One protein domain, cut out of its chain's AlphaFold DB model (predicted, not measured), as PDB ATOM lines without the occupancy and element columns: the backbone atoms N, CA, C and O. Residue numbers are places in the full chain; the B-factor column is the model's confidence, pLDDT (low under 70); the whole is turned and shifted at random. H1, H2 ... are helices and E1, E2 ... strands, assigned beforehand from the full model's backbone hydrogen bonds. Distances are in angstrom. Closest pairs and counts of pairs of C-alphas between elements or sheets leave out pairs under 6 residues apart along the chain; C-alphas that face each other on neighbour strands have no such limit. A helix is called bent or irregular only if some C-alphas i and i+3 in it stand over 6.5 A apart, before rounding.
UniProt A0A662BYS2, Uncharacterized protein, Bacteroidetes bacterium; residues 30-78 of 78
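Overview. This is residues 30 to 78 of the 78 residues of an uncharacterized protein of Bacteroidetes bacterium (UniProt A0A662BYS2). A small helical head carries a straight strand arm: H1 and H2 fold back on each other as a hairpin, H3 follows at the far end of H2, and residues 69 to 78, with E1 among them, stick out free. The printed part has 49 residues, with H1, H2, H3 and E1 in that order, and is mixed, helices and strands. It is extended, with a radius of gyration of the C-alphas of 15.0 A and spans of 50 by 24 by 18 A.

Arrangement. H1, residues 30 to 39, and H2, residues 42 to 51, form a helical hairpin and touch, the closest C-alphas being those of Val 36 and Cys 45, 6.3 A apart. They run opposite ways at 37 degrees, only just a steep tilt. H2 and H3, residues 58 to 64, touch only at the corner by their link, the closest C-alphas being those of Asn 50 and Thr 59, 5.8 A apart. They run the same way at a shallow tilt of 25 degrees. H1 and H3 are apart. E1, residues 71 to 77, is apart from H1, H2 and H3 and pairs with no named strand. Every O i to N i+4 pair is within hydrogen-bond range in H1 and H3, and 4 of 6 in H2.

Along the chain. H1 begins at C-alpha 30 (180.930, 152.734, 112.377) and is 14.4 A long. H2, 14.7 A, is irregular: C-alphas 43 and 46 are 7.4 A apart. H3 measures 9.8 A. E1, 18.8 A, ends at C-alpha 77 (166.902, 180.412, 86.716).

Size, cuts and confidence. The C-alphas farthest apart, those of Gly 42 and Glu 78, are 50.9 A apart. The printed part has no cut, the link from H1 to H2 is tight, and no link is long. No printed residue has a pLDDT under 70.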
ATOM      1  N   ASN A  30     179.743 153.103 111.603       98.62
ATOM      2  CA  ASN A  30     180.930 152.734 112.377       98.62
ATOM      3  C   ASN A  30     181.927 153.894 112.482       98.62
ATOM      4  O   ASN A  30     182.406 154.209 113.572       98.62
ATOM      5  N   ARG A  31     182.205 154.585 111.368       98.62
ATOM      6  CA  ARG A  31     183.151 155.710 111.353       98.62
ATOM      7  C   ARG A  31     182.668 156.852 112.250       98.62
ATOM      8  O   ARG A  31     183.467 157.425 112.992       98.62
ATOM      9  N   LYS A  32     181.368 157.171 112.223       98.38
ATOM     10  CA  LYS A  32     180.768 158.216 113.071       98.38
ATOM     11  C   LYS A  32     180.871 157.871 114.555       98.38
ATOM     12  O   LYS A  32     181.244 158.734 115.347       98.38
ATOM     13  N   ARG A  33     180.602 156.618 114.935       98.50
ATOM     14  CA  ARG A  33     180.718 156.165 116.333       98.50
ATOM     15  C   ARG A  33     182.141 156.286 116.862       98.50
ATOM     16  O   ARG A  33     182.327 156.814 117.957       98.50
ATOM     17  N   GLU A  34     183.132 155.875 116.075       98.50
ATOM     18  CA  GLU A  34     184.542 156.001 116.462       98.50
ATOM     19  C   GLU A  34     184.965 157.467 116.622       98.50
ATOM     20  O   GLU A  34     185.657 157.814 117.580       98.50
ATOM     21  N   LEU A  35     184.491 158.359 115.746       98.38
ATOM     22  CA  LEU A  35     184.741 159.795 115.885       98.38
ATOM     23  C   LEU A  35     184.097 160.381 117.143       98.38
ATOM     24  O   LEU A  35     184.760 161.128 117.861       98.38
ATOM     25  N   VAL A  36     182.844 160.027 117.443       98.38
ATOM     26  CA  VAL A  36     182.170 160.495 118.662       98.38
ATOM     27  C   VAL A  36     182.911 159.999 119.901       98.38
ATOM     28  O   VAL A  36     183.240 160.800 120.770       98.38
ATOM     29  N   LYS A  37     183.264 158.711 119.954       97.31
ATOM     30  CA  LYS A  37     184.029 158.129 121.065       97.31
ATOM     31  C   LYS A  37     185.377 158.825 121.281       97.31
ATOM     32  O   LYS A  37     185.809 158.967 122.421       97.31
ATOM     33  N   LYS A  38     186.045 159.236 120.200       98.19
ATOM     34  CA  LYS A  38     187.370 159.866 120.248       98.19
ATOM     35  C   LYS A  38     187.330 161.348 120.625       98.19
ATOM     36  O   LYS A  38     188.253 161.819 121.282       98.19
ATOM     37  N   LEU A  39     186.330 162.092 120.150       98.06
ATOM     38  CA  LEU A  39     186.355 163.561 120.157       98.06
ATOM     39  C   LEU A  39     185.344 164.196 121.115       98.06
ATOM     40  O   LEU A  39     185.497 165.364 121.466       98.06
ATOM     41  N   VAL A  40     184.302 163.467 121.513       97.50
ATOM     42  CA  VAL A  40     183.175 164.029 122.259       97.50
ATOM     43  C   VAL A  40     183.283 163.649 123.741       97.50
ATOM     44  O   VAL A  40     183.446 162.473 124.064       97.50
ATOM     45  N   PRO A  41     183.162 164.615 124.670       96.75
ATOM     46  CA  PRO A  41     183.037 164.325 126.095       96.75
ATOM     47  C   PRO A  41     181.879 163.359 126.381       96.75
ATOM     48  O   PRO A  41     180.764 163.555 125.898       96.75
ATOM     49  N   GLY A  42     182.118 162.347 127.219       95.06
ATOM     50  CA  GLY A  42     181.184 161.230 127.431       95.06
ATOM     51  C   GLY A  42     179.734 161.635 127.728       95.06
ATOM     52  O   GLY A  42     178.803 161.022 127.207       95.06
ATOM     53  N   PHE A  43     179.529 162.706 128.502       95.88
ATOM     54  CA  PHE A  43     178.193 163.172 128.894       95.88
ATOM     55  C   PHE A  43     177.356 163.733 127.728       95.88
ATOM     56  O   PHE A  43     176.131 163.735 127.817       95.88
ATOM     57  N   ILE A  44     177.980 164.160 126.619       97.00
ATOM     58  CA  ILE A  44     177.282 164.638 125.408       97.00
ATOM     59  C   ILE A  44     177.356 163.658 124.229       97.00
ATOM     60  O   ILE A  44     176.760 163.923 123.183       97.00
ATOM     61  N   CYS A  45     177.985 162.486 124.386       97.75
ATOM     62  CA  CYS A  45     178.064 161.479 123.321       97.75
ATOM     63  C   CYS A  45     176.689 161.074 122.778       97.75
ATOM     64  O   CYS A  45     176.536 160.930 121.570       97.75
ATOM     65  N   LYS A  46     175.662 160.946 123.631       97.25
ATOM     66  CA  LYS A  46     174.298 160.614 123.180       97.25
ATOM     67  C   LYS A  46     173.727 161.677 122.236       97.25
ATOM     68  O   LYS A  46     173.119 161.330 121.227       97.25
ATOM     69  N   ILE A  47     173.947 162.954 122.546       98.06
ATOM     70  CA  ILE A  47     173.502 164.078 121.711       98.06
ATOM     71  C   ILE A  47     174.259 164.057 120.379       98.06
ATOM     72  O   ILE A  47     173.639 164.172 119.325       98.06
ATOM     73  N   ALA A  48     175.574 163.834 120.416       98.31
ATOM     74  CA  ALA A  48     176.399 163.753 119.215       98.31
ATOM     75  C   ALA A  48     176.031 162.560 118.314       98.31
ATOM     76  O   ALA A  48     175.958 162.723 117.101       98.31
ATOM     77  N   LEU A  49     175.750 161.383 118.883       98.56
ATOM     78  CA  LEU A  49     175.272 160.211 118.135       98.56
ATOM     79  C   LEU A  49     173.901 160.467 117.497       98.56
ATOM     80  O   LEU A  49     173.667 160.069 116.354       98.56
ATOM     81  N   ASN A  50     173.010 161.169 118.207       98.56
ATOM     82  CA  ASN A  50     171.727 161.572 117.647       98.56
ATOM     83  C   ASN A  50     171.905 162.519 116.462       98.56
ATOM     84  O   ASN A  50     171.445 162.213 115.367       98.56
ATOM     85  N   PHE A  51     172.669 163.592 116.661       97.56
ATOM     86  CA  PHE A  51     173.016 164.556 115.619       97.56
ATOM     87  C   PHE A  51     173.674 163.897 114.397       97.56
ATOM     88  O   PHE A  51     173.335 164.211 113.261       97.56
ATOM     89  N   ALA A  52     174.575 162.939 114.616       97.69
ATOM     90  CA  ALA A  52     175.266 162.212 113.556       97.69
ATOM     91  C   ALA A  52     174.375 161.190 112.818       97.69
ATOM     92  O   ALA A  52     174.845 160.528 111.886       97.69
ATOM     93  N   GLY A  53     173.114 161.011 113.231       98.06
ATOM     94  CA  GLY A  53     172.194 160.059 112.609       98.06
ATOM     95  C   GLY A  53     172.750 158.635 112.602       98.06
ATOM     96  O   GLY A  53     172.722 157.971 111.567       98.06
ATOM     97  N   THR A  54     173.377 158.196 113.698       98.56
ATOM     98  CA  THR A  54     173.836 156.802 113.819       98.56
ATOM     99  C   THR A  54     172.647 155.857 113.942       98.56
ATOM    100  O   THR A  54     171.633 156.238 114.526       98.56
ATOM    101  N   ILE A  55     172.786 154.618 113.474       98.56
ATOM    102  CA  ILE A  55     171.741 153.588 113.530       98.56
ATOM    103  C   ILE A  55     171.152 153.505 114.945       98.56
ATOM    104  O   ILE A  55     171.884 153.450 115.944       98.56
ATOM    105  N   GLY A  56     169.819 153.525 115.018       97.88
ATOM    106  CA  GLY A  56     169.046 153.483 116.259       97.88
ATOM    107  C   GLY A  56     168.918 154.820 116.998       97.88
ATOM    108  O   GLY A  56     168.241 154.870 118.025       97.88
ATOM    109  N   SER A  57     169.533 155.905 116.511       98.44
ATOM    110  CA  SER A  57     169.260 157.242 117.041       98.44
ATOM    111  C   SER A  57     167.867 157.732 116.646       98.44
ATOM    112  O   SER A  57     167.280 157.245 115.681       98.44
ATOM    113  N   GLU A  58     167.332 158.718 117.371       98.31
ATOM    114  CA  GLU A  58     166.036 159.307 117.031       98.31
ATOM    115  C   GLU A  58     166.068 159.870 115.609       98.31
ATOM    116  O   GLU A  58     165.204 159.532 114.809       98.31
ATOM    117  N   THR A  59     167.109 160.630 115.256       98.12
ATOM    118  CA  THR A  59     167.277 161.181 113.905       98.12
ATOM    119  C   THR A  59     167.327 160.101 112.824       98.12
ATOM    120  O   THR A  59     166.643 160.247 111.813       98.12
ATOM    121  N   TYR A  60     168.086 159.014 113.020       98.62
ATOM    122  CA  TYR A  60     168.108 157.901 112.061       98.62
ATOM    123  C   TYR A  60     166.708 157.303 111.889       98.62
ATOM    124  O   TYR A  60     166.231 157.172 110.766       98.62
ATOM    125  N   ASN A  61     166.013 157.040 113.001       98.50
ATOM    126  CA  ASN A  61     164.677 156.451 112.978       98.50
ATOM    127  C   ASN A  61     163.649 157.363 112.287       98.50
ATOM    128  O   ASN A  61     162.728 156.857 111.656       98.50
ATOM    129  N   GLN A  62     163.777 158.694 112.368       98.50
ATOM    130  CA  GLN A  62     162.881 159.599 111.633       98.50
ATOM    131  C   GLN A  62     163.045 159.447 110.111       98.50
ATOM    132  O   GLN A  62     162.042 159.442 109.401       98.50
ATOM    133  N   PHE A  63     164.275 159.283 109.608       98.19
ATOM    134  CA  PHE A  63     164.513 159.026 108.182       98.19
ATOM    135  C   PHE A  63     164.097 157.611 107.769       98.19
ATOM    136  O   PHE A  63     163.437 157.446 106.748       98.19
ATOM    137  N   ASP A  64     164.439 156.600 108.571       98.25
ATOM    138  CA  ASP A  64     164.120 155.194 108.296       98.25
ATOM    139  C   ASP A  64     162.603 154.931 108.285       98.25
ATOM    140  O   ASP A  64     162.081 154.247 107.409       98.25
ATOM    141  N   THR A  65     161.857 155.574 109.190       97.56
ATOM    142  CA  THR A  65     160.386 155.487 109.226       97.56
ATOM    143  C   THR A  65     159.683 156.397 108.215       97.56
ATOM    144  O   THR A  65     158.453 156.413 108.168       97.56
ATOM    145  N   GLY A  66     160.427 157.182 107.428       94.94
ATOM    146  CA  GLY A  66     159.877 158.120 106.445       94.94
ATOM    147  C   GLY A  66     159.190 159.352 107.045       94.94
ATOM    148  O   GLY A  66     158.561 160.113 106.320       94.94
ATOM    149  N   LYS A  67     159.306 159.583 108.360       97.25
ATOM    150  CA  LYS A  67     158.801 160.805 109.010       97.25
ATOM    151  C   LYS A  67     159.584 162.041 108.581       97.25
ATOM    152  O   LYS A  67     159.012 163.125 108.487       97.25
ATOM    153  N   TYR A  68     160.885 161.880 108.345       97.56
ATOM    154  CA  TYR A  68     161.720 162.871 107.679       97.56
ATOM    155  C   TYR A  68     161.973 162.433 106.244       97.56
ATOM    156  O   TYR A  68     162.439 161.322 105.992       97.56
ATOM    157  N   GLU A  69     161.719 163.343 105.312       97.44
ATOM    158  CA  GLU A  69     161.988 163.140 103.897       97.44
ATOM    159  C   GLU A  69     163.136 164.027 103.433       97.44
ATOM    160  O   GLU A  69     163.267 165.182 103.844       97.44
ATOM    161  N   TYR A  70     163.970 163.477 102.554       96.94
ATOM    162  CA  TYR A  70     165.073 164.201 101.945       96.94
ATOM    163  C   TYR A  70     164.794 164.405 100.460       96.94
ATOM    164  O   TYR A  70     164.688 163.438  99.704       96.94
ATOM    165  N   TYR A  71     164.713 165.666 100.045       96.81
ATOM    166  CA  TYR A  71     164.434 166.056  98.668       96.81
ATOM    167  C   TYR A  71     165.712 166.509  97.960       96.81
ATOM    168  O   TYR A  71     166.535 167.230  98.523       96.81
ATOM    169  N   SER A  72     165.862 166.105  96.704       96.69
ATOM    170  CA  SER A  72     166.885 166.591  95.785       96.69
ATOM    171  C   SER A  72     166.217 167.401  94.683       96.69
ATOM    172  O   SER A  72     165.463 166.844  93.885       96.69
ATOM    173  N   TYR A  73     166.538 168.693  94.607       95.75
ATOM    174  CA  TYR A  73     166.046 169.596  93.568       95.75
ATOM    175  C   TYR A  73     167.166 169.997  92.609       95.75
ATOM    176  O   TYR A  73     168.249 170.394  93.036       95.75
ATOM    177  N   ILE A  74     166.886 169.945  91.309       95.44
ATOM    178  CA  ILE A  74     167.667 170.635  90.280       95.44
ATOM    179  C   ILE A  74     166.817 171.806  89.813       95.44
ATOM    180  O   ILE A  74     165.714 171.610  89.304       95.44
ATOM    181  N   LEU A  75     167.338 173.012  90.002       93.69
ATOM    182  CA  LEU A  75     166.647 174.262  89.723       93.69
ATOM    183  C   LEU A  75     167.392 175.029  88.630       93.69
ATOM    184  O   LEU A  75     168.623 175.003  88.580       93.69
ATOM    185  N   LYS A  76     166.658 175.737  87.776       91.69
ATOM    186  CA  LYS A  76     167.216 176.611  86.744       91.69
ATOM    187  C   LYS A  76     166.579 177.989  86.861       91.69
ATOM    188  O   LYS A  76     165.368 178.103  86.972       91.69
ATOM    189  N   LYS A  77     167.396 179.038  86.834       89.94
ATOM    190  CA  LYS A  77     166.902 180.412  86.716       89.94
ATOM    191  C   LYS A  77     166.387 180.639  85.289       89.94
ATOM    192  O   LYS A  77     167.086 180.236  84.356       89.94
ATOM    193  N   GLU A  78     165.218 181.264  85.142       73.94
ATOM    194  CA  GLU A  78     164.734 181.745  83.832       73.94
ATOM    195  C   GLU A  78     165.716 182.730  83.181       73.94
ATOM    196  O   GLU A  78     166.262 183.610  83.898       73.94
TER     197      GLU A  78